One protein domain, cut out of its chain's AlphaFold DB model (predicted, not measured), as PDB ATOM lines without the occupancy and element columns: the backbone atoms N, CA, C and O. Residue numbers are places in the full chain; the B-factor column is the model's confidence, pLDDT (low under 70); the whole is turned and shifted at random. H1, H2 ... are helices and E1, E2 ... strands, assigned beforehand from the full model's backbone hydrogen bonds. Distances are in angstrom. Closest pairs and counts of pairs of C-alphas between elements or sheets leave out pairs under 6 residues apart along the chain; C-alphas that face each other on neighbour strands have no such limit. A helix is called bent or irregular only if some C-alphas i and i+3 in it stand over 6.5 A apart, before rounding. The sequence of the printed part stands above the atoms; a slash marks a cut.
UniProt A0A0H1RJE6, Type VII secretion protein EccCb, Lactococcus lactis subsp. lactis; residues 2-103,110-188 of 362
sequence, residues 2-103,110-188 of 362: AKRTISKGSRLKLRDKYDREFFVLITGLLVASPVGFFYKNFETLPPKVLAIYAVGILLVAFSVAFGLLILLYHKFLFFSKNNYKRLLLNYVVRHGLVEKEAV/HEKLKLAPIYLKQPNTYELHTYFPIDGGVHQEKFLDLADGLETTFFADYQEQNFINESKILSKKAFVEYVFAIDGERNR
ATOM      1  N   ALA A   2     129.027 137.965  98.330       26.98
ATOM      2  CA  ALA A   2     128.198 137.778  99.517       26.98
ATOM      3  C   ALA A   2     128.619 138.794 100.591       26.98
ATOM      4  O   ALA A   2     129.804 138.912 100.904       26.98
ATOM      5  N   LYS A   3     127.650 139.525 101.152       33.72
ATOM      6  CA  LYS A   3     127.825 140.392 102.323       33.72
ATOM      7  C   LYS A   3     128.183 139.497 103.521       33.72
ATOM      8  O   LYS A   3     127.314 139.098 104.288       33.72
ATOM      9  N   ARG A   4     129.454 139.110 103.665       38.16
ATOM     10  CA  ARG A   4     129.932 138.469 104.894       38.16
ATOM     11  C   ARG A   4     129.909 139.542 105.981       38.16
ATOM     12  O   ARG A   4     130.776 140.409 106.028       38.16
ATOM     13  N   THR A   5     128.908 139.516 106.854       43.66
ATOM     14  CA  THR A   5     128.979 140.180 108.162       43.66
ATOM     15  C   THR A   5     130.049 139.464 108.979       43.66
ATOM     16  O   THR A   5     129.771 138.519 109.714       43.66
ATOM     17  N   ILE A   6     131.309 139.851 108.783       53.94
ATOM     18  CA  ILE A   6     132.438 139.274 109.507       53.94
ATOM     19  C   ILE A   6     132.359 139.776 110.952       53.94
ATOM     20  O   ILE A   6     132.491 140.969 111.227       53.94
ATOM     21  N   SER A   7     132.105 138.858 111.889       68.94
ATOM     22  CA  SER A   7     132.217 139.134 113.323       68.94
ATOM     23  C   SER A   7     133.683 139.414 113.650       68.94
ATOM     24  O   SER A   7     134.507 138.504 113.558       68.94
ATOM     25  N   LYS A   8     133.986 140.657 114.044       69.25
ATOM     26  CA  LYS A   8     135.334 141.189 114.346       69.25
ATOM     27  C   LYS A   8     135.937 140.627 115.642       69.25
ATOM     28  O   LYS A   8     136.953 141.098 116.130       69.25
ATOM     29  N   GLY A   9     135.298 139.626 116.247       84.88
ATOM     30  CA  GLY A   9     135.704 139.083 117.533       84.88
ATOM     31  C   GLY A   9     135.516 140.095 118.658       84.88
ATOM     32  O   GLY A   9     134.465 140.717 118.795       84.88
ATOM     33  N   SER A  10     136.518 140.219 119.522       89.44
ATOM     34  CA  SER A  10     136.414 141.024 120.741       89.44
ATOM     35  C   SER A  10     137.259 142.284 120.668       89.44
ATOM     36  O   SER A  10     138.449 142.210 120.371       89.44
ATOM     37  N   ARG A  11     136.643 143.415 121.022       91.69
ATOM     38  CA  ARG A  11     137.306 144.719 121.088       91.69
ATOM     39  C   ARG A  11     138.387 144.732 122.164       91.69
ATOM     40  O   ARG A  11     138.142 144.248 123.274       91.69
ATOM     41  N   LEU A  12     139.521 145.334 121.830       92.62
ATOM     42  CA  LEU A  12     140.620 145.593 122.743       92.62
ATOM     43  C   LEU A  12     140.224 146.644 123.785       92.62
ATOM     44  O   LEU A  12     139.585 147.651 123.462       92.62
ATOM     45  N   LYS A  13     140.583 146.416 125.048       91.50
ATOM     46  CA  LYS A  13     140.328 147.343 126.156       91.50
ATOM     47  C   LYS A  13     141.593 147.509 126.992       91.50
ATOM     48  O   LYS A  13     142.308 146.544 127.212       91.50
ATOM     49  N   LEU A  14     141.812 148.695 127.567       87.94
ATOM     50  CA  LEU A  14     142.970 148.953 128.446       87.94
ATOM     51  C   LEU A  14     143.048 147.988 129.643       87.94
ATOM     52  O   LEU A  14     144.137 147.659 130.102       87.94
ATOM     53  N   ARG A  15     141.899 147.497 130.123       86.25
ATOM     54  CA  ARG A  15     141.827 146.500 131.205       86.25
ATOM     55  C   ARG A  15     142.378 145.124 130.823       86.25
ATOM     56  O   ARG A  15     142.711 144.363 131.719       86.25
ATOM     57  N   ASP A  16     142.486 144.816 129.527       87.44
ATOM     58  CA  ASP A  16     143.024 143.534 129.048       87.44
ATOM     59  C   ASP A  16     144.521 143.386 129.401       87.44
ATOM     60  O   ASP A  16     145.063 142.290 129.322       87.44
ATOM     61  N   LYS A  17     145.183 144.469 129.843       87.06
ATOM     62  CA  LYS A  17     146.540 144.446 130.404       87.06
ATOM     63  C   LYS A  17     146.645 143.624 131.694       87.06
ATOM     64  O   LYS A  17     147.692 143.029 131.916       87.06
ATOM     65  N   TYR A  18     145.592 143.632 132.516       84.62
ATOM     66  CA  TYR A  18     145.587 143.078 133.875       84.62
ATOM     67  C   TYR A  18     144.800 141.760 133.987       84.62
ATOM     68  O   TYR A  18     144.282 141.416 135.051       84.62
ATOM     69  N   ASP A  19     144.610 141.056 132.868       82.94
ATOM     70  CA  ASP A  19     143.775 139.854 132.794       82.94
ATOM     71  C   ASP A  19     144.298 138.729 133.705       82.94
ATOM     72  O   ASP A  19     143.520 138.089 134.417       82.94
ATOM     73  N   ARG A  20     145.621 138.526 133.724       84.31
ATOM     74  CA  ARG A  20     146.305 137.515 134.540       84.31
ATOM     75  C   ARG A  20     146.238 137.835 136.022       84.31
ATOM     76  O   ARG A  20     145.904 136.957 136.812       84.31
ATOM     77  N   GLU A  21     146.536 139.073 136.399       85.31
ATOM     78  CA  GLU A  21     146.504 139.531 137.786       85.31
ATOM     79  C   GLU A  21     145.092 139.393 138.354       85.31
ATOM     80  O   GLU A  21     144.915 138.866 139.452       85.31
ATOM     81  N   PHE A  22     144.075 139.780 137.579       85.19
ATOM     82  CA  PHE A  22     142.680 139.634 137.980       85.19
ATOM     83  C   PHE A  22     142.269 138.165 138.122       85.19
ATOM     84  O   PHE A  22     141.597 137.807 139.089       85.19
ATOM     85  N   PHE A  23     142.705 137.295 137.204       86.00
ATOM     86  CA  PHE A  23     142.436 135.860 137.298       86.00
ATOM     87  C   PHE A  23     143.067 135.234 138.544       86.00
ATOM     88  O   PHE A  23     142.393 134.500 139.269       86.00
ATOM     89  N   VAL A  24     144.347 135.520 138.806       85.88
ATOM     90  CA  VAL A  24     145.065 134.983 139.971       85.88
ATOM     91  C   VAL A  24     144.449 135.504 141.263       85.88
ATOM     92  O   VAL A  24     144.266 134.728 142.195       85.88
ATOM     93  N   LEU A  25     144.058 136.780 141.306       86.06
ATOM     94  CA  LEU A  25     143.409 137.374 142.470       86.06
ATOM     95  C   LEU A  25     142.047 136.729 142.748       86.06
ATOM     96  O   LEU A  25     141.804 136.297 143.870       86.06
ATOM     97  N   ILE A  26     141.175 136.597 141.741       86.31
ATOM     98  CA  ILE A  26     139.862 135.957 141.917       86.31
ATOM     99  C   ILE A  26     140.016 134.493 142.319       86.31
ATOM    100  O   ILE A  26     139.379 134.041 143.267       86.31
ATOM    101  N   THR A  27     140.863 133.748 141.611       85.81
ATOM    102  CA  THR A  27     141.062 132.321 141.881       85.81
ATOM    103  C   THR A  27     141.686 132.120 143.259       85.81
ATOM    104  O   THR A  27     141.238 131.261 144.010       85.81
ATOM    105  N   GLY A  28     142.654 132.957 143.635       84.31
ATOM    106  CA  GLY A  28     143.257 132.957 144.965       84.31
ATOM    107  C   GLY A  28     142.239 133.240 146.069       84.31
ATOM    108  O   GLY A  28     142.206 132.511 147.058       84.31
ATOM    109  N   LEU A  29     141.355 134.229 145.886       85.75
ATOM    110  CA  LEU A  29     140.266 134.513 146.830       85.75
ATOM    111  C   LEU A  29     139.292 133.336 146.965       85.75
ATOM    112  O   LEU A  29     138.874 133.016 148.076       85.75
ATOM    113  N   LEU A  30     138.956 132.663 145.861       86.00
ATOM    114  CA  LEU A  30     138.096 131.477 145.890       86.00
ATOM    115  C   LEU A  30     138.761 130.306 146.623       86.00
ATOM    116  O   LEU A  30     138.113 129.658 147.439       86.00
ATOM    117  N   VAL A  31     140.053 130.064 146.386       84.25
ATOM    118  CA  VAL A  31     140.813 129.003 147.071       84.25
ATOM    119  C   VAL A  31     140.996 129.314 148.560       84.25
ATOM    120  O   VAL A  31     140.984 128.399 149.378       84.25
ATOM    121  N   ALA A  32     141.112 130.590 148.933       81.06
ATOM    122  CA  ALA A  32     141.215 131.026 150.325       81.06
ATOM    123  C   ALA A  32     139.856 131.106 151.056       81.06
ATOM    124  O   ALA A  32     139.824 131.156 152.284       81.06
ATOM    125  N   SER A  33     138.724 131.090 150.342       81.50
ATOM    126  CA  SER A  33     137.375 131.224 150.918       81.50
ATOM    127  C   SER A  33     137.029 130.208 152.028       81.50
ATOM    128  O   SER A  33     136.457 130.631 153.039       81.50
ATOM    129  N   PRO A  34     137.410 128.913 151.943       79.06
ATOM    130  CA  PRO A  34     137.123 127.929 152.993       79.06
ATOM    131  C   PRO A  34     137.739 128.260 154.361       79.06
ATOM    132  O   PRO A  34     137.275 127.763 155.382       79.06
ATOM    133  N   VAL A  35     138.750 129.131 154.415       75.50
ATOM    134  CA  VAL A  35     139.394 129.561 155.668       75.50
ATOM    135  C   VAL A  35     138.410 130.301 156.574       75.50
ATOM    136  O   VAL A  35     138.447 130.133 157.790       75.50
ATOM    137  N   GLY A  36     137.469 131.051 155.988       72.69
ATOM    138  CA  GLY A  36     136.408 131.728 156.737       72.69
ATOM    139  C   GLY A  36     135.453 130.759 157.443       72.69
ATOM    140  O   GLY A  36     134.958 131.067 158.523       72.69
ATOM    141  N   PHE A  37     135.245 129.556 156.894       72.75
ATOM    142  CA  PHE A  37     134.403 128.524 157.516       72.75
ATOM    143  C   PHE A  37     135.025 127.943 158.791       72.75
ATOM    144  O   PHE A  37     134.310 127.589 159.725       72.75
ATOM    145  N   PHE A  38     136.354 127.884 158.850       73.25
ATOM    146  CA  PHE A  38     137.098 127.384 160.006       73.25
ATOM    147  C   PHE A  38     137.575 128.500 160.942       73.25
ATOM    148  O   PHE A  38     138.327 128.227 161.873       73.25
ATOM    149  N   TYR A  39     137.124 129.743 160.740       74.31
ATOM    150  CA  TYR A  39     137.585 130.928 161.472       74.31
ATOM    151  C   TYR A  39     137.541 130.769 163.001       74.31
ATOM    152  O   TYR A  39     138.505 131.113 163.681       74.31
ATOM    153  N   LYS A  40     136.490 130.137 163.539       71.88
ATOM    154  CA  LYS A  40     136.360 129.859 164.983       71.88
ATOM    155  C   LYS A  40     137.482 128.976 165.549       71.88
ATOM    156  O   LYS A  40     137.843 129.131 166.708       71.88
ATOM    157  N   ASN A  41     138.058 128.083 164.741       72.56
ATOM    158  CA  ASN A  41     139.197 127.250 165.145       72.56
ATOM    159  C   ASN A  41     140.528 128.024 165.108       72.56
ATOM    160  O   ASN A  41     141.515 127.580 165.688       72.56
ATOM    161  N   PHE A  42     140.569 129.166 164.414       71.38
ATOM    162  CA  PHE A  42     141.748 130.022 164.310       71.38
ATOM    163  C   PHE A  42     141.789 131.116 165.390       71.38
ATOM    164  O   PHE A  42     142.882 131.523 165.777       71.38
ATOM    165  N   GLU A  43     140.642 131.558 165.921       72.31
ATOM    166  CA  GLU A  43     140.571 132.562 167.001       72.31
ATOM    167  C   GLU A  43     141.259 132.116 168.300       72.31
ATOM    168  O   GLU A  43     141.746 132.945 169.063       72.31
ATOM    169  N   THR A  44     141.345 130.807 168.548       77.50
ATOM    170  CA  THR A  44     141.979 130.250 169.752       77.50
ATOM    171  C   THR A  44     143.511 130.233 169.690       77.50
ATOM    172  O   THR A  44     144.157 129.834 170.659       77.50
ATOM    173  N   LEU A  45     144.118 130.618 168.560       80.50
ATOM    174  CA  LEU A  45     145.567 130.572 168.352       80.50
ATOM    175  C   LEU A  45     146.247 131.907 168.706       80.50
ATOM    176  O   LEU A  45     145.687 132.978 168.475       80.50
ATOM    177  N   PRO A  46     147.498 131.880 169.203       86.75
ATOM    178  CA  PRO A  46     148.248 133.103 169.465       86.75
ATOM    179  C   PRO A  46     148.533 133.887 168.162       86.75
ATOM    180  O   PRO A  46     148.782 133.274 167.117       86.75
ATOM    181  N   PRO A  47     148.608 135.236 168.204       83.44
ATOM    182  CA  PRO A  47     148.658 136.082 167.002       83.44
ATOM    183  C   PRO A  47     149.809 135.770 166.036       83.44
ATOM    184  O   PRO A  47     149.647 135.830 164.819       83.44
ATOM    185  N   LYS A  48     150.982 135.395 166.566       84.75
ATOM    186  CA  LYS A  48     152.152 135.024 165.750       84.75
ATOM    187  C   LYS A  48     151.912 133.746 164.942       84.75
ATOM    188  O   LYS A  48     152.352 133.653 163.803       84.75
ATOM    189  N   VAL A  49     151.207 132.777 165.522       84.19
ATOM    190  CA  VAL A  49     150.888 131.499 164.872       84.19
ATOM    191  C   VAL A  49     149.805 131.704 163.815       84.19
ATOM    192  O   VAL A  49     149.937 131.194 162.706       84.19
ATOM    193  N   LEU A  50     148.800 132.537 164.106       82.00
ATOM    194  CA  LEU A  50     147.785 132.948 163.133       82.00
ATOM    195  C   LEU A  50     148.417 133.587 161.885       82.00
ATOM    196  O   LEU A  50     148.063 133.232 160.764       82.00
ATOM    197  N   ALA A  51     149.390 134.486 162.074       82.62
ATOM    198  CA  ALA A  51     150.096 135.134 160.969       82.62
ATOM    199  C   ALA A  51     150.854 134.128 160.083       82.62
ATOM    200  O   ALA A  51     150.801 134.232 158.859       82.62
ATOM    201  N   ILE A  52     151.510 133.124 160.679       86.31
ATOM    202  CA  ILE A  52     152.217 132.065 159.937       86.31
ATOM    203  C   ILE A  52     151.235 131.252 159.086       86.31
ATOM    204  O   ILE A  52     151.485 131.041 157.898       86.31
ATOM    205  N   TYR A  53     150.100 130.838 159.658       85.00
ATOM    206  CA  TYR A  53     149.072 130.111 158.909       85.00
ATOM    207  C   TYR A  53     148.461 130.960 157.793       85.00
ATOM    208  O   TYR A  53     148.295 130.460 156.683       85.00
ATOM    209  N   ALA A  54     148.185 132.242 158.041       83.44
ATOM    210  CA  ALA A  54     147.651 133.150 157.028       83.44
ATOM    211  C   ALA A  54     148.604 133.299 155.831       83.44
ATOM    212  O   ALA A  54     148.174 133.190 154.682       83.44
ATOM    213  N   VAL A  55     149.903 133.478 156.086       86.44
ATOM    214  CA  VAL A  55     150.925 133.533 155.027       86.44
ATOM    215  C   VAL A  55     151.018 132.197 154.287       86.44
ATOM    216  O   VAL A  55     151.030 132.185 153.057       86.44
ATOM    217  N   GLY A  56     151.028 131.072 155.008       87.38
ATOM    218  CA  GLY A  56     151.082 129.737 154.404       87.38
ATOM    219  C   GLY A  56     149.893 129.452 153.483       87.38
ATOM    220  O   GLY A  56     150.075 129.007 152.352       87.38
ATOM    221  N   ILE A  57     148.681 129.782 153.925       86.25
ATOM    222  CA  ILE A  57     147.449 129.654 153.137       86.25
ATOM    223  C   ILE A  57     147.510 130.528 151.882       86.25
ATOM    224  O   ILE A  57     147.178 130.050 150.800       86.25
ATOM    225  N   LEU A  58     147.939 131.788 152.005       86.44
ATOM    226  CA  LEU A  58     148.059 132.694 150.860       86.44
ATOM    227  C   LEU A  58     149.066 132.177 149.830       86.44
ATOM    228  O   LEU A  58     148.787 132.234 148.633       86.44
ATOM    229  N   LEU A  59     150.200 131.631 150.279       88.25
ATOM    230  CA  LEU A  59     151.194 131.021 149.394       88.25
ATOM    231  C   LEU A  59     150.622 129.802 148.665       88.25
ATOM    232  O   LEU A  59     150.738 129.723 147.445       88.25
ATOM    233  N   VAL A  60     149.950 128.892 149.376       88.88
ATOM    234  CA  VAL A  60     149.314 127.715 148.759       88.88
ATOM    235  C   VAL A  60     148.228 128.139 147.769       88.88
ATOM    236  O   VAL A  60     148.204 127.648 146.641       88.88
ATOM    237  N   ALA A  61     147.367 129.088 148.143       87.44
ATOM    238  CA  ALA A  61     146.317 129.604 147.271       87.44
ATOM    239  C   ALA A  61     146.896 130.252 146.005       87.44
ATOM    240  O   ALA A  61     146.400 130.000 144.907       87.44
ATOM    241  N   PHE A  62     147.976 131.027 146.137       86.88
ATOM    242  CA  PHE A  62     148.681 131.623 145.005       86.88
ATOM    243  C   PHE A  62     149.309 130.558 144.100       86.88
ATOM    244  O   PHE A  62     149.120 130.611 142.886       86.88
ATOM    245  N   SER A  63     149.999 129.560 144.661       88.06
ATOM    246  CA  SER A  63     150.595 128.463 143.890       88.06
ATOM    247  C   SER A  63     149.545 127.646 143.134       88.06
ATOM    248  O   SER A  63     149.743 127.341 141.959       88.06
ATOM    249  N   VAL A  64     148.405 127.339 143.764       89.50
ATOM    250  CA  VAL A  64     147.285 126.634 143.118       89.50
ATOM    251  C   VAL A  64     146.666 127.494 142.015       89.50
ATOM    252  O   VAL A  64     146.482 127.011 140.898       89.50
ATOM    253  N   ALA A  65     146.390 128.773 142.284       87.94
ATOM    254  CA  ALA A  65     145.844 129.699 141.292       87.94
ATOM    255  C   ALA A  65     146.784 129.877 140.090       87.94
ATOM    256  O   ALA A  65     146.334 129.896 138.944       87.94
ATOM    257  N   PHE A  66     148.092 129.959 140.337       86.88
ATOM    258  CA  PHE A  66     149.112 130.060 139.300       86.88
ATOM    259  C   PHE A  66     149.226 128.771 138.473       86.88
ATOM    260  O   PHE A  66     149.248 128.831 137.243       86.88
ATOM    261  N   GLY A  67     149.219 127.602 139.120       87.44
ATOM    262  CA  GLY A  67     149.194 126.308 138.432       87.44
ATOM    263  C   GLY A  67     147.951 126.141 137.552       87.44
ATOM    264  O   GLY A  67     148.060 125.765 136.386       87.44
ATOM    265  N   LEU A  68     146.771 126.506 138.068       87.75
ATOM    266  CA  LEU A  68     145.525 126.520 137.299       87.75
ATOM    267  C   LEU A  68     145.598 127.482 136.112       87.75
ATOM    268  O   LEU A  68     145.193 127.109 135.015       87.75
ATOM    269  N   LEU A  69     146.152 128.684 136.295       86.00
ATOM    270  CA  LEU A  69     146.341 129.641 135.205       86.00
ATOM    271  C   LEU A  69     147.163 129.017 134.064       86.00
ATOM    272  O   LEU A  69     146.740 129.073 132.909       86.00
ATOM    273  N   ILE A  70     148.297 128.377 134.376       84.00
ATOM    274  CA  ILE A  70     149.152 127.714 133.376       84.00
ATOM    275  C   ILE A  70     148.386 126.610 132.637       84.00
ATOM    276  O   ILE A  70     148.435 126.550 131.404       84.00
ATOM    277  N   LEU A  71     147.662 125.757 133.367       86.69
ATOM    278  CA  LEU A  71     146.880 124.667 132.776       86.69
ATOM    279  C   LEU A  71     145.769 125.190 131.859       86.69
ATOM    280  O   LEU A  71     145.557 124.656 130.768       86.69
ATOM    281  N   LEU A  72     145.072 126.250 132.274       85.94
ATOM    282  CA  LEU A  72     143.985 126.839 131.500       85.94
ATOM    283  C   LEU A  72     144.491 127.546 130.238       85.94
ATOM    284  O   LEU A  72     143.848 127.425 129.196       85.94
ATOM    285  N   TYR A  73     145.657 128.202 130.292       79.06
ATOM    286  CA  TYR A  73     146.304 128.773 129.103       79.06
ATOM    287  C   TYR A  73     146.638 127.722 128.046       79.06
ATOM    288  O   TYR A  73     146.545 128.022 126.859       79.06
ATOM    289  N   HIS A  74     146.993 126.505 128.461       72.00
ATOM    290  CA  HIS A  74     147.310 125.422 127.530       72.00
ATOM    291  C   HIS A  74     146.066 124.745 126.950       72.00
ATOM    292  O   HIS A  74     146.096 124.315 125.801       72.00
ATOM    293  N   LYS A  75     144.983 124.615 127.728       78.38
ATOM    294  CA  LYS A  75     143.800 123.847 127.303       78.38
ATOM    295  C   LYS A  75     142.698 124.671 126.649       78.38
ATOM    296  O   LYS A  75     141.955 124.131 125.836       78.38
ATOM    297  N   PHE A  76     142.541 125.941 127.016       83.56
ATOM    298  CA  PHE A  76     141.370 126.720 126.625       83.56
ATOM    299  C   PHE A  76     141.726 127.885 125.702       83.56
ATOM    300  O   PHE A  76     142.442 128.816 126.078       83.56
ATOM    301  N   LEU A  77     141.085 127.895 124.529       83.75
ATOM    302  CA  LEU A  77     141.160 128.976 123.538       83.75
ATOM    303  C   LEU A  77     140.881 130.362 124.130       83.75
ATOM    304  O   LEU A  77     141.487 131.346 123.725       83.75
ATOM    305  N   PHE A  78     139.987 130.456 125.117       85.19
ATOM    306  CA  PHE A  78     139.671 131.724 125.773       85.19
ATOM    307  C   PHE A  78     140.900 132.387 126.413       85.19
ATOM    308  O   PHE A  78     141.086 133.597 126.283       85.19
ATOM    309  N   PHE A  79     141.744 131.600 127.083       84.56
ATOM    310  CA  PHE A  79     142.941 132.114 127.740       84.56
ATOM    311  C   PHE A  79     144.014 132.456 126.710       84.56
ATOM    312  O   PHE A  79     144.555 133.558 126.760       84.56
ATOM    313  N   SER A  80     144.244 131.585 125.719       85.25
ATOM    314  CA  SER A  80     145.125 131.881 124.575       85.25
ATOM    315  C   SER A  80     144.756 133.219 123.913       85.25
ATOM    316  O   SER A  80     145.579 134.133 123.827       85.25
ATOM    317  N   LYS A  81     143.469 133.425 123.616       89.75
ATOM    318  CA  LYS A  81     142.941 134.674 123.055       89.75
ATOM    319  C   LYS A  81     143.229 135.901 123.922       89.75
ATOM    320  O   LYS A  81     143.567 136.963 123.397       89.75
ATOM    321  N   ASN A  82     143.075 135.792 125.242       89.56
ATOM    322  CA  ASN A  82     143.375 136.902 126.148       89.56
ATOM    323  C   ASN A  82     144.880 137.213 126.193       89.56
ATOM    324  O   ASN A  82     145.248 138.387 126.228       89.56
ATOM    325  N   ASN A  83     145.751 136.202 126.071       90.00
ATOM    326  CA  ASN A  83     147.186 136.444 125.919       90.00
ATOM    327  C   ASN A  83     147.485 137.289 124.675       90.00
ATOM    328  O   ASN A  83     148.178 138.299 124.784       90.00
ATOM    329  N   TYR A  84     146.926 136.920 123.518       92.31
ATOM    330  CA  TYR A  84     147.139 137.671 122.280       92.31
ATOM    331  C   TYR A  84     146.570 139.089 122.343       92.31
ATOM    332  O   TYR A  84     147.208 140.023 121.864       92.31
ATOM    333  N   LYS A  85     145.428 139.303 123.011       93.81
ATOM    334  CA  LYS A  85     144.941 140.668 123.284       93.81
ATOM    335  C   LYS A  85     145.944 141.486 124.071       93.81
ATOM    336  O   LYS A  85     146.155 142.649 123.757       93.81
ATOM    337  N   ARG A  86     146.541 140.905 125.103       93.00
ATOM    338  CA  ARG A  86     147.515 141.604 125.934       93.00
ATOM    339  C   ARG A  86     148.788 141.926 125.154       93.00
ATOM    340  O   ARG A  86     149.302 143.032 125.292       93.00
ATOM    341  N   LEU A  87     149.264 141.007 124.312       94.25
ATOM    342  CA  LEU A  87     150.381 141.257 123.394       94.25
ATOM    343  C   LEU A  87     150.054 142.397 122.422       94.25
ATOM    344  O   LEU A  87     150.811 143.362 122.341       94.25
ATOM    345  N   LEU A  88     148.876 142.354 121.792       95.56
ATOM    346  CA  LEU A  88     148.404 143.406 120.894       95.56
ATOM    347  C   LEU A  88     148.270 144.755 121.614       95.56
ATOM    348  O   LEU A  88     148.691 145.783 121.096       95.56
ATOM    349  N   LEU A  89     147.720 144.765 122.829       94.69
ATOM    350  CA  LEU A  89     147.604 145.973 123.641       94.69
ATOM    351  C   LEU A  89     148.973 146.552 123.986       94.69
ATOM    352  O   LEU A  89     149.166 147.761 123.882       94.69
ATOM    353  N   ASN A  90     149.918 145.702 124.383       93.69
ATOM    354  CA  ASN A  90     151.278 146.129 124.678       93.69
ATOM    355  C   ASN A  90     151.943 146.733 123.443       93.69
ATOM    356  O   ASN A  90     152.569 147.781 123.570       93.69
ATOM    357  N   TYR A  91     151.768 146.122 122.273       94.88
ATOM    358  CA  TYR A  91     152.274 146.650 121.012       94.88
ATOM    359  C   TYR A  91     151.668 148.027 120.702       94.88
ATOM    360  O   TYR A  91     152.387 149.018 120.609       94.88
ATOM    361  N   VAL A  92     150.336 148.129 120.672       94.00
ATOM    362  CA  VAL A  92     149.610 149.379 120.383       94.00
ATOM    363  C   VAL A  92     150.022 150.510 121.333       94.00
ATOM    364  O   VAL A  92     150.266 151.632 120.896       94.00
ATOM    365  N   VAL A  93     150.148 150.229 122.633       92.75
ATOM    366  CA  VAL A  93     150.530 151.241 123.629       92.75
ATOM    367  C   VAL A  93     152.010 151.619 123.516       92.75
ATOM    368  O   VAL A  93     152.329 152.806 123.566       92.75
ATOM    369  N   ARG A  94     152.921 150.649 123.358       90.81
ATOM    370  CA  ARG A  94     154.371 150.913 123.299       90.81
ATOM    371  C   ARG A  94     154.790 151.635 122.023       90.81
ATOM    372  O   ARG A  94     155.696 152.457 122.080       90.81
ATOM    373  N   HIS A  95     154.108 151.378 120.911       90.88
ATOM    374  CA  HIS A  95     154.354 152.051 119.634       90.88
ATOM    375  C   HIS A  95     153.581 153.375 119.483       90.88
ATOM    376  O   HIS A  95     153.590 153.982 118.412       90.88
ATOM    377  N   GLY A  96     152.914 153.849 120.546       88.94
ATOM    378  CA  GLY A  96     152.215 155.136 120.543       88.94
ATOM    379  C   GLY A  96     151.026 155.190 119.581       88.94
ATOM    380  O   GLY A  96     150.702 156.262 119.082       88.94
ATOM    381  N   LEU A  97     150.381 154.051 119.312       90.19
ATOM    382  CA  LEU A  97     149.191 153.934 118.459       90.19
ATOM    383  C   LEU A  97     147.897 154.218 119.249       90.19
ATOM    384  O   LEU A  97     146.855 153.590 119.040       90.19
ATOM    385  N   VAL A  98     147.988 155.133 120.214       90.06
ATOM    386  CA  VAL A  98     146.912 155.540 121.117       90.06
ATOM    387  C   VAL A  98     146.800 157.054 121.144       90.06
ATOM    388  O   VAL A  98     147.802 157.764 121.203       90.06
ATOM    389  N   GLU A  99     145.567 157.548 121.180       85.88
ATOM    390  CA  GLU A  99     145.297 158.970 121.362       85.88
ATOM    391  C   GLU A  99     145.390 159.322 122.850       85.88
ATOM    392  O   GLU A  99     144.972 158.547 123.717       85.88
ATOM    393  N   LYS A 100     145.927 160.503 123.164       84.31
ATOM    394  CA  LYS A 100     145.924 161.055 124.521       84.31
ATOM    395  C   LYS A 100     144.850 162.132 124.611       84.31
ATOM    396  O   LYS A 100     144.914 163.120 123.889       84.31
ATOM    397  N   GLU A 101     143.884 161.955 125.503       79.75
ATOM    398  CA  GLU A 101     142.860 162.958 125.800       79.75
ATOM    399  C   GLU A 101     143.106 163.542 127.194       79.75
ATOM    400  O   GLU A 101     143.275 162.805 128.167       79.75
ATOM    401  N   ALA A 102     143.127 164.870 127.308       76.06
ATOM    402  CA  ALA A 102     143.191 165.545 128.600       76.06
ATOM    403  C   ALA A 102     141.787 165.596 129.212       76.06
ATOM    404  O   ALA A 102     140.892 166.251 128.675       76.06
ATOM    405  N   VAL A 103     141.591 164.910 130.336       77.50
ATOM    406  CA  VAL A 103     140.330 164.925 131.081       77.50
ATOM    407  C   VAL A 103     140.505 165.832 132.292       77.50
ATOM    408  O   VAL A 103     141.427 165.657 133.089       77.50
ATOM    409  N   HIS A 110     144.102 165.298 134.150       76.12
ATOM    410  CA  HIS A 110     144.856 164.056 133.982       76.12
ATOM    411  C   HIS A 110     144.801 163.567 132.527       76.12
ATOM    412  O   HIS A 110     143.803 163.747 131.828       76.12
ATOM    413  N   GLU A 111     145.891 162.963 132.046       78.44
ATOM    414  CA  GLU A 111     145.946 162.367 130.707       78.44
ATOM    415  C   GLU A 111     145.275 160.989 130.714       78.44
ATOM    416  O   GLU A 111     145.654 160.095 131.476       78.44
ATOM    417  N   LYS A 112     144.298 160.791 129.829       82.25
ATOM    418  CA  LYS A 112     143.636 159.509 129.604       82.25
ATOM    419  C   LYS A 112     144.000 158.971 128.228       82.25
ATOM    420  O   LYS A 112     143.877 159.657 127.218       82.25
ATOM    421  N   LEU A 113     144.419 157.710 128.185       84.25
ATOM    422  CA  LEU A 113     144.671 157.010 126.928       84.25
ATOM    423  C   LEU A 113     143.347 156.575 126.298       84.25
ATOM    424  O   LEU A 113     142.523 155.914 126.940       84.25
ATOM    425  N   LYS A 114     143.167 156.890 125.021       87.06
ATOM    426  CA  LYS A 114     142.036 156.467 124.208       87.06
ATOM    427  C   LYS A 114     142.511 155.516 123.120       87.06
ATOM    428  O   LYS A 114     143.365 155.829 122.295       87.06
ATOM    429  N   LEU A 115     141.932 154.317 123.140       89.00
ATOM    430  CA  LEU A 115     142.182 153.281 122.147       89.00
ATOM    431  C   LEU A 115     141.228 153.436 120.964       89.00
ATOM    432  O   LEU A 115     140.001 153.471 121.143       89.00
ATOM    433  N   ALA A 116     141.797 153.400 119.761       90.19
ATOM    434  CA  ALA A 116     141.051 153.151 118.539       90.19
ATOM    435  C   ALA A 116     140.226 151.847 118.666       90.19
ATOM    436  O   ALA A 116     140.550 150.971 119.481       90.19
ATOM    437  N   PRO A 117     139.119 151.687 117.919       89.94
ATOM    438  CA  PRO A 117     138.315 150.466 117.929       89.94
ATOM    439  C   PRO A 117     139.057 149.299 117.256       89.94
ATOM    440  O   PRO A 117     138.677 148.858 116.182       89.94
ATOM    441  N   ILE A 118     140.102 148.792 117.905       93.81
ATOM    442  CA  ILE A 118     140.892 147.642 117.471       93.81
ATOM    443  C   ILE A 118     140.229 146.371 118.000       93.81
ATOM    444  O   ILE A 118     139.746 146.337 119.142       93.81
ATOM    445  N   TYR A 119     140.192 145.323 117.185       94.00
ATOM    446  CA  TYR A 119     139.608 144.044 117.570       94.00
ATOM    447  C   TYR A 119     140.568 142.887 117.335       94.00
ATOM    448  O   TYR A 119     141.433 142.941 116.468       94.00
ATOM    449  N   LEU A 120     140.367 141.824 118.110       94.88
ATOM    450  CA  LEU A 120     141.081 140.567 117.968       94.88
ATOM    451  C   LEU A 120     140.098 139.401 117.993       94.88
ATOM    452  O   LEU A 120     139.210 139.312 118.861       94.88
ATOM    453  N   LYS A 121     140.286 138.478 117.056       93.31
ATOM    454  CA  LYS A 121     139.518 137.247 116.921       93.31
ATOM    455  C   LYS A 121     140.480 136.087 116.713       93.31
ATOM    456  O   LYS A 121     141.374 136.162 115.895       93.31
ATOM    457  N   GLN A 122     140.239 135.009 117.436       92.12
ATOM    458  CA  GLN A 122     140.908 133.733 117.239       92.12
ATOM    459  C   GLN A 122     139.794 132.744 116.875       92.12
ATOM    460  O   GLN A 122     139.020 132.381 117.767       92.12
ATOM    461  N   PRO A 123     139.572 132.452 115.578       87.56
ATOM    462  CA  PRO A 123     138.482 131.579 115.143       87.56
ATOM    463  C   PRO A 123     138.679 130.129 115.587       87.56
ATOM    464  O   PRO A 123     137.710 129.458 115.931       87.56
ATOM    465  N   ASN A 124     139.928 129.668 115.583       86.56
ATOM    466  CA  ASN A 124     140.331 128.302 115.890       86.56
ATOM    467  C   ASN A 124     141.695 128.309 116.619       86.56
ATOM    468  O   ASN A 124     142.192 129.359 117.019       86.56
ATOM    469  N   THR A 125     142.289 127.139 116.844       85.62
ATOM    470  CA  THR A 125     143.598 126.992 117.511       85.62
ATOM    471  C   THR A 125     144.795 127.382 116.642       85.62
ATOM    472  O   THR A 125     145.912 127.352 117.141       85.62
ATOM    473  N   TYR A 126     144.579 127.717 115.371       87.00
ATOM    474  CA  TYR A 126     145.617 127.831 114.342       87.00
ATOM    475  C   TYR A 126     145.683 129.221 113.703       87.00
ATOM    476  O   TYR A 126     146.699 129.570 113.122       87.00
ATOM    477  N   GLU A 127     144.631 130.030 113.839       90.50
ATOM    478  CA  GLU A 127     144.499 131.336 113.192       90.50
ATOM    479  C   GLU A 127     144.244 132.454 114.204       90.50
ATOM    480  O   GLU A 127     143.449 132.327 115.147       90.50
ATOM    481  N   LEU A 128     144.853 133.605 113.941       93.62
ATOM    482  CA  LEU A 128     144.662 134.839 114.684       93.62
ATOM    483  C   LEU A 128     144.383 135.994 113.724       93.62
ATOM    484  O   LEU A 128     145.157 136.274 112.821       93.62
ATOM    485  N   HIS A 129     143.281 136.698 113.958       95.00
ATOM    486  CA  HIS A 129     142.841 137.828 113.151       95.00
ATOM    487  C   HIS A 129     142.859 139.092 114.002       95.00
ATOM    488  O   HIS A 129     142.273 139.140 115.094       95.00
ATOM    489  N   THR A 130     143.479 140.140 113.478       95.75
ATOM    490  CA  THR A 130     143.481 141.472 114.088       95.75
ATOM    491  C   THR A 130     142.831 142.474 113.153       95.75
ATOM    492  O   THR A 130     143.007 142.390 111.946       95.75
ATOM    493  N   TYR A 131     142.044 143.397 113.704       94.69
ATOM    494  CA  TYR A 131     141.275 144.370 112.930       94.69
ATOM    495  C   TYR A 131     141.603 145.782 113.393       94.69
ATOM    496  O   TYR A 131     141.328 146.120 114.551       94.69
ATOM    497  N   PHE A 132     142.094 146.620 112.483       93.88
ATOM    498  CA  PHE A 132     142.393 148.029 112.739       93.88
ATOM    499  C   PHE A 132     141.489 148.927 111.890       93.88
ATOM    500  O   PHE A 132     141.195 148.581 110.747       93.88
ATOM    501  N   PRO A 133     140.976 150.042 112.435       91.88
ATOM    502  CA  PRO A 133     140.062 150.915 111.704       91.88
ATOM    503  C   PRO A 133     140.770 151.697 110.591       91.88
ATOM    504  O   PRO A 133     141.901 152.143 110.755       91.88
ATOM    505  N   ILE A 134     140.051 151.903 109.487       88.75
ATOM    506  CA  ILE A 134     140.413 152.800 108.385       88.75
ATOM    507  C   ILE A 134     139.340 153.892 108.342       88.75
ATOM    508  O   ILE A 134     138.287 153.732 107.721       88.75
ATOM    509  N   ASP A 135     139.554 154.959 109.105       85.19
ATOM    510  CA  ASP A 135     138.579 156.031 109.340       85.19
ATOM    511  C   ASP A 135     139.146 157.445 109.118       85.19
ATOM    512  O   ASP A 135     138.488 158.431 109.444       85.19
ATOM    513  N   GLY A 136     140.341 157.554 108.540       82.88
ATOM    514  CA  GLY A 136     141.069 158.808 108.347       82.88
ATOM    515  C   GLY A 136     141.762 159.321 109.612       82.88
ATOM    516  O   GLY A 136     142.214 160.462 109.629       82.88
ATOM    517  N   GLY A 137     141.822 158.517 110.680       85.19
ATOM    518  CA  GLY A 137     142.461 158.900 111.935       85.19
ATOM    519  C   GLY A 137     143.981 159.076 111.840       85.19
ATOM    520  O   GLY A 137     144.636 158.622 110.903       85.19
ATOM    521  N   VAL A 138     144.559 159.677 112.886       86.56
ATOM    522  CA  VAL A 138     145.993 160.039 112.984       86.56
ATOM    523  C   VAL A 138     146.934 158.848 112.761       86.56
ATOM    524  O   VAL A 138     148.058 159.010 112.293       86.56
ATOM    525  N   HIS A 139     146.490 157.639 113.105       89.94
ATOM    526  CA  HIS A 139     147.293 156.421 113.010       89.94
ATOM    527  C   HIS A 139     146.946 155.543 111.803       89.94
ATOM    528  O   HIS A 139     147.465 154.433 111.728       89.94
ATOM    529  N   GLN A 140     146.105 155.998 110.864       90.19
ATOM    530  CA  GLN A 140     145.654 155.161 109.748       90.19
ATOM    531  C   GLN A 140     146.819 154.610 108.919       90.19
ATOM    532  O   GLN A 140     146.850 153.412 108.664       90.19
ATOM    533  N   GLU A 141     147.780 155.450 108.523       89.38
ATOM    534  CA  GLU A 141     148.935 154.999 107.730       89.38
ATOM    535  C   GLU A 141     149.732 153.923 108.467       89.38
ATOM    536  O   GLU A 141     150.049 152.890 107.893       89.38
ATOM    537  N   LYS A 142     149.947 154.108 109.776       91.56
ATOM    538  CA  LYS A 142     150.605 153.099 110.612       91.56
ATOM    539  C   LYS A 142     149.781 151.821 110.708       91.56
ATOM    540  O   LYS A 142     150.354 150.751 110.682       91.56
ATOM    541  N   PHE A 143     148.454 151.915 110.816       93.69
ATOM    542  CA  PHE A 143     147.571 150.747 110.863       93.69
ATOM    543  C   PHE A 143     147.562 149.932 109.572       93.69
ATOM    544  O   PHE A 143     147.225 148.756 109.643       93.69
ATOM    545  N   LEU A 144     147.905 150.536 108.431       92.62
ATOM    546  CA  LEU A 144     148.025 149.846 107.146       92.62
ATOM    547  C   LEU A 144     149.357 149.100 106.983       92.62
ATOM    548  O   LEU A 144     149.446 148.254 106.093       92.62
ATOM    549  N   ASP A 145     150.333 149.358 107.855       94.12
ATOM    550  CA  ASP A 145     151.691 148.811 107.803       94.12
ATOM    551  C   ASP A 145     152.112 148.215 109.161       94.12
ATOM    552  O   ASP A 145     153.028 148.687 109.835       94.12
ATOM    553  N   LEU A 146     151.365 147.206 109.629       94.50
ATOM    554  CA  LEU A 146     151.626 146.528 110.908       94.50
ATOM    555  C   LEU A 146     152.035 145.056 110.784       94.50
ATOM    556  O   LEU A 146     152.269 144.433 111.821       94.50
ATOM    557  N   ALA A 147     152.093 144.495 109.572       93.12
ATOM    558  CA  ALA A 147     152.270 143.056 109.356       93.12
ATOM    559  C   ALA A 147     153.507 142.514 110.099       93.12
ATOM    560  O   ALA A 147     153.346 141.781 111.074       93.12
ATOM    561  N   ASP A 148     154.703 142.989 109.746       93.25
ATOM    562  CA  ASP A 148     155.986 142.527 110.301       93.25
ATOM    563  C   ASP A 148     156.082 142.705 111.830       93.25
ATOM    564  O   ASP A 148     156.590 141.860 112.578       93.25
ATOM    565  N   GLY A 149     155.568 143.836 112.329       94.38
ATOM    566  CA  GLY A 149     155.600 144.165 113.752       94.38
ATOM    567  C   GLY A 149     154.693 143.259 114.584       94.38
ATOM    568  O   GLY A 149     155.063 142.845 115.688       94.38
ATOM    569  N   LEU A 150     153.509 142.941 114.063       95.38
ATOM    570  CA  LEU A 150     152.565 142.034 114.707       95.38
ATOM    571  C   LEU A 150     153.000 140.575 114.581       95.38
ATOM    572  O   LEU A 150     152.863 139.839 115.556       95.38
ATOM    573  N   GLU A 151     153.575 140.189 113.444       93.69
ATOM    574  CA  GLU A 151     154.163 138.869 113.209       93.69
ATOM    575  C   GLU A 151     155.194 138.540 114.297       93.69
ATOM    576  O   GLU A 151     155.047 137.578 115.058       93.69
ATOM    577  N   THR A 152     156.151 139.451 114.498       92.81
ATOM    578  CA  THR A 152     157.166 139.341 115.556       92.81
ATOM    579  C   THR A 152     156.543 139.342 116.957       92.81
ATOM    580  O   THR A 152     156.967 138.601 117.844       92.81
ATOM    581  N   THR A 153     155.522 140.174 117.185       94.44
ATOM    582  CA  THR A 153     154.864 140.312 118.497       94.44
ATOM    583  C   THR A 153     154.104 139.056 118.908       94.44
ATOM    584  O   THR A 153     154.085 138.703 120.090       94.44
ATOM    585  N   PHE A 154     153.432 138.412 117.958       93.56
ATOM    586  CA  PHE A 154     152.651 137.209 118.210       93.56
ATOM    587  C   PHE A 154     153.471 135.932 118.103       93.56
ATOM    588  O   PHE A 154     152.985 134.905 118.578       93.56
ATOM    589  N   PHE A 155     154.687 136.010 117.550       91.06
ATOM    590  CA  PHE A 155     155.485 134.842 117.182       91.06
ATOM    591  C   PHE A 155     154.640 133.883 116.329       91.06
ATOM    592  O   PHE A 155     154.404 132.727 116.678       91.06
ATOM    593  N   ALA A 156     154.074 134.448 115.269       92.00
ATOM    594  CA  ALA A 156     153.134 133.819 114.351       92.00
ATOM    595  C   ALA A 156     153.606 134.088 112.921       92.00
ATOM    596  O   ALA A 156     154.387 135.011 112.742       92.00
ATOM    597  N   ASP A 157     153.116 133.341 111.935       90.38
ATOM    598  CA  ASP A 157     153.440 133.575 110.525       90.38
ATOM    599  C   ASP A 157     152.340 134.432 109.888       90.38
ATOM    600  O   ASP A 157     151.148 134.115 109.996       90.38
ATOM    601  N   TYR A 158     152.708 135.535 109.242       92.31
ATOM    602  CA  TYR A 158     151.745 136.386 108.546       92.31
ATOM    603  C   TYR A 158     151.216 135.697 107.275       92.31
ATOM    604  O   TYR A 158     151.986 135.185 106.468       92.31
ATOM    605  N   GLN A 159     149.889 135.667 107.097       88.81
ATOM    606  CA  GLN A 159     149.246 135.002 105.958       88.81
ATOM    607  C   GLN A 159     148.741 135.998 104.916       88.81
ATOM    608  O   GLN A 159     149.135 135.940 103.755       88.81
ATOM    609  N   GLU A 160     147.840 136.897 105.313       89.12
ATOM    610  CA  GLU A 160     147.176 137.804 104.378       89.12
ATOM    611  C   GLU A 160     146.644 139.073 105.052       89.12
ATOM    612  O   GLU A 160     146.373 139.112 106.260       89.12
ATOM    613  N   GLN A 161     146.446 140.104 104.227       91.81
ATOM    614  CA  GLN A 161     145.825 141.369 104.595       91.81
ATOM    615  C   GLN A 161     144.548 141.569 103.786       91.81
ATOM    616  O   GLN A 161     144.569 141.658 102.559       91.81
ATOM    617  N   ASN A 162     143.432 141.716 104.495       89.94
ATOM    618  CA  ASN A 162     142.112 141.911 103.913       89.94
ATOM    619  C   ASN A 162     141.552 143.295 104.254       89.94
ATOM    620  O   ASN A 162     141.776 143.840 105.335       89.94
ATOM    621  N   PHE A 163     140.732 143.846 103.358       89.00
ATOM    622  CA  PHE A 163     139.999 145.092 103.593       89.00
ATOM    623  C   PHE A 163     138.516 144.804 103.810       89.00
ATOM    624  O   PHE A 163     137.791 144.395 102.901       89.00
ATOM    625  N   ILE A 164     138.039 145.038 105.031       84.81
ATOM    626  CA  ILE A 164     136.666 144.746 105.432       84.81
ATOM    627  C   ILE A 164     135.858 146.031 105.512       84.81
ATOM    628  O   ILE A 164     136.076 146.874 106.382       84.81
ATOM    629  N   ASN A 165     134.830 146.118 104.672       79.38
ATOM    630  CA  ASN A 165     133.878 147.223 104.675       79.38
ATOM    631  C   ASN A 165     132.579 146.830 105.385       79.38
ATOM    632  O   ASN A 165     131.781 146.041 104.877       79.38
ATOM    633  N   GLU A 166     132.320 147.423 106.550       71.06
ATOM    634  CA  GLU A 166     131.027 147.322 107.223       71.06
ATOM    635  C   GLU A 166     130.134 148.484 106.770       71.06
ATOM    636  O   GLU A 166     130.345 149.640 107.143       71.06
ATOM    637  N   SER A 167     129.128 148.176 105.948       60.38
ATOM    638  CA  SER A 167     128.092 149.131 105.550       60.38
ATOM    639  C   SER A 167     126.870 148.985 106.455       60.38
ATOM    640  O   SER A 167     126.076 148.055 106.307       60.38
ATOM    641  N   LYS A 168     126.697 149.919 107.394       59.75
ATOM    642  CA  LYS A 168     125.404 150.165 108.047       59.75
ATOM    643  C   LYS A 168     124.727 151.350 107.367       59.75
ATOM    644  O   LYS A 168     125.409 152.227 106.850       59.75
ATOM    645  N   ILE A 169     123.392 151.386 107.413       58.53
ATOM    646  CA  ILE A 169     122.541 152.395 106.746       58.53
ATOM    647  C   ILE A 169     123.027 153.839 107.002       58.53
ATOM    648  O   ILE A 169     122.933 154.675 106.114       58.53
ATOM    649  N   LEU A 170     123.611 154.110 108.177       54.69
ATOM    650  CA  LEU A 170     124.087 155.436 108.602       54.69
ATOM    651  C   LEU A 170     125.599 155.519 108.895       54.69
ATOM    652  O   LEU A 170     126.076 156.551 109.349       54.69
ATOM    653  N   SER A 171     126.377 154.447 108.698       59.22
ATOM    654  CA  SER A 171     127.835 154.505 108.900       59.22
ATOM    655  C   SER A 171     128.572 153.488 108.034       59.22
ATOM    656  O   SER A 171     128.256 152.296 108.041       59.22
ATOM    657  N   LYS A 172     129.586 153.965 107.307       66.19
ATOM    658  CA  LYS A 172     130.600 153.116 106.679       66.19
ATOM    659  C   LYS A 172     131.778 153.034 107.639       66.19
ATOM    660  O   LYS A 172     132.354 154.061 107.978       66.19
ATOM    661  N   LYS A 173     132.109 151.831 108.105       77.69
ATOM    662  CA  LYS A 173     133.334 151.595 108.874       77.69
ATOM    663  C   LYS A 173     134.183 150.573 108.142       77.69
ATOM    664  O   LYS A 173     133.754 149.429 107.984       77.69
ATOM    665  N   ALA A 174     135.362 150.992 107.710       86.88
ATOM    666  CA  ALA A 174     136.338 150.127 107.072       86.88
ATOM    667  C   ALA A 174     137.379 149.665 108.096       86.88
ATOM    668  O   ALA A 174     137.662 150.365 109.072       86.88
ATOM    669  N   PHE A 175     137.893 148.456 107.902       90.44
ATOM    670  CA  PHE A 175     138.942 147.869 108.721       90.44
ATOM    671  C   PHE A 175     139.956 147.173 107.826       90.44
ATOM    672  O   PHE A 175     139.564 146.519 106.861       90.44
ATOM    673  N   VAL A 176     141.229 147.271 108.187       92.56
ATOM    674  CA  VAL A 176     142.259 146.349 107.713       92.56
ATOM    675  C   VAL A 176     142.284 145.154 108.662       92.56
ATOM    676  O   VAL A 176     142.299 145.320 109.884       92.56
ATOM    677  N   GLU A 177     142.193 143.958 108.098       94.44
ATOM    678  CA  GLU A 177     142.339 142.685 108.793       94.44
ATOM    679  C   GLU A 177     143.700 142.091 108.450       94.44
ATOM    680  O   GLU A 177     144.007 141.942 107.273       94.44
ATOM    681  N   TYR A 178     144.473 141.719 109.468       95.38
ATOM    682  CA  TYR A 178     145.658 140.878 109.309       95.38
ATOM    683  C   TYR A 178     145.363 139.489 109.858       95.38
ATOM    684  O   TYR A 178     144.902 139.374 111.005       95.38
ATOM    685  N   VAL A 179     145.631 138.467 109.049       93.25
ATOM    686  CA  VAL A 179     145.475 137.053 109.396       93.25
ATOM    687  C   VAL A 179     146.856 136.445 109.624       93.25
ATOM    688  O   VAL A 179     147.754 136.603 108.798       93.25
ATOM    689  N   PHE A 180     147.021 135.765 110.755       93.50
ATOM    690  CA  PHE A 180     148.258 135.100 111.153       93.50
ATOM    691  C   PHE A 180     148.001 133.622 111.446       93.50
ATOM    692  O   PHE A 180     147.030 133.293 112.135       93.50
ATOM    693  N   ALA A 181     148.910 132.755 111.006       91.25
ATOM    694  CA  ALA A 181     148.988 131.372 111.448       91.25
ATOM    695  C   ALA A 181     149.779 131.302 112.762       91.25
ATOM    696  O   ALA A 181     150.943 131.688 112.831       91.25
ATOM    697  N   ILE A 182     149.145 130.819 113.825       89.88
ATOM    698  CA  ILE A 182     149.761 130.652 115.148       89.88
ATOM    699  C   ILE A 182     150.175 129.197 115.371       89.88
ATOM    700  O   ILE A 182     149.612 128.289 114.766       89.88
ATOM    701  N   ASP A 183     151.129 128.964 116.276       81.38
ATOM    702  CA  ASP A 183     151.563 127.626 116.711       81.38
ATOM    703  C   ASP A 183     152.012 126.689 115.563       81.38
ATOM    704  O   ASP A 183     151.775 125.478 115.606       81.38
ATOM    705  N   GLY A 184     152.702 127.224 114.547       77.12
ATOM    706  CA  GLY A 184     153.101 126.485 113.341       77.12
ATOM    707  C   GLY A 184     153.770 125.131 113.620       77.12
ATOM    708  O   GLY A 184     153.436 124.131 112.990       77.12
ATOM    709  N   GLU A 185     154.644 125.038 114.625       77.38
ATOM    710  CA  GLU A 185     155.329 123.785 114.971       77.38
ATOM    711  C   GLU A 185     154.373 122.664 115.410       77.38
ATOM    712  O   GLU A 185     154.491 121.531 114.940       77.38
ATOM    713  N   ARG A 186     153.387 122.978 116.260       79.81
ATOM    714  CA  ARG A 186     152.380 122.006 116.728       79.81
ATOM    715  C   ARG A 186     151.371 121.648 115.642       79.81
ATOM    716  O   ARG A 186     150.716 120.613 115.732       79.81
ATOM    717  N   ASN A 187     151.244 122.505 114.634       83.25
ATOM    718  CA  ASN A 187     150.253 122.389 113.570       83.25
ATOM    719  C   ASN A 187     150.777 121.667 112.330       83.25
ATOM    720  O   ASN A 187     150.022 121.481 111.370       83.25
ATOM    721  N   ARG A 188     152.040 121.228 112.360       86.25
ATOM    722  CA  ARG A 188     152.618 120.352 111.342       86.25
ATOM    723  C   ARG A 188     151.822 119.056 111.250       86.25
ATOM    724  O   ARG A 188     151.392 118.494 112.256       86.25
TER     725      ARG A 188
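What this domain is: This is residues 2 to 103 and 110 to 188 of the 362 residues of the protein "Type VII secretion protein EccCb" of Lactococcus lactis subsp. lactis (UniProt A0A0H1RJE6). A long helical arm reaches out from a head: H1 leads outward, H2 and H3 lie near the far end, and H4, the longest helix, runs back. The head is a twisted four-strand sheet with H5, H6 and H7 packed on it, H5 lying between sheet and arm, and E1 and E2 form a separate small ribbon. The printed part has 181 residues, with seven named helices and six named strands, mixed in class, in the order H1 H2 H3 H4 H5 E1 E2 E3 E4 H6 H7 E5 E6. The larger sheet is antiparallel, E3 E4 E6 E5; the whole is loose, with a radius of gyration of the C-alphas of 21.9 A and spans of 70 by 50 by 31 A.

How they stand to each other: After residues 2 to 13, look for H1, residues 14 to 32, irregular with C-alphas 17 and 20 at 8.1 A. H2, residues 34 to 37, and H3, residues 39 to 42, meet only through their link. H4, residues 47 to 75, touches H1 with residues 57 to 69 alone, closest C-alphas Gly 28 and Ala 61 at 5.1 A, a steep tilt of 54 degrees, opposite ways. The hub H5, residues 77 to 94, touches H4 only at the corner, closest C-alphas Tyr 73 and Phe 79 at 4.9 A. E1, residues 99 to 103, and E2, residues 110 to 114, are antiparallel, N 101 to O 112 being 2.9 A. E3, residues 119 to 121, and E4, residues 127 to 134, form a hairpin, N 121 to O 129 being 2.9 A. H6, residues 140 to 144, and H7, residues 147 to 154, are on the same face of the sheet; H7 touches H5, closest C-alphas Leu 87 and Thr 153 at 6.7 A. E5, residues 157 to 168, and E6, residues 171 to 181, form a hairpin, N 164 to O 175 being 2.8 A; between E4 and E6, N 130 to O 178 is 3.0 A. Every O i to N i+4 pair is within hydrogen-bond range in H4, H5, H6 and H7, and 11 of 15 in H1; H2 and H3 are too short for one.

Where its parts are: Find C-alpha 14 at (142.970, 148.953, 128.446), where H1 begins its 28.3 A. H4 measures 41.8 A, H5 25.6 A, E5 32.7 A, and E6 31.4 A, ending at C-alpha 181, (148.988, 131.372, 111.448).

The domain as a whole: The C-alphas of Ala 2 and Pro 46, 72.9 A apart, are the farthest. Residues 104 to 109 are not printed; C-alphas 103 and 110 are 5.4 A apart. Of the links printed whole, none is long. Residues 2 to 8 and 167 to 172 are under 70 in pLDDT.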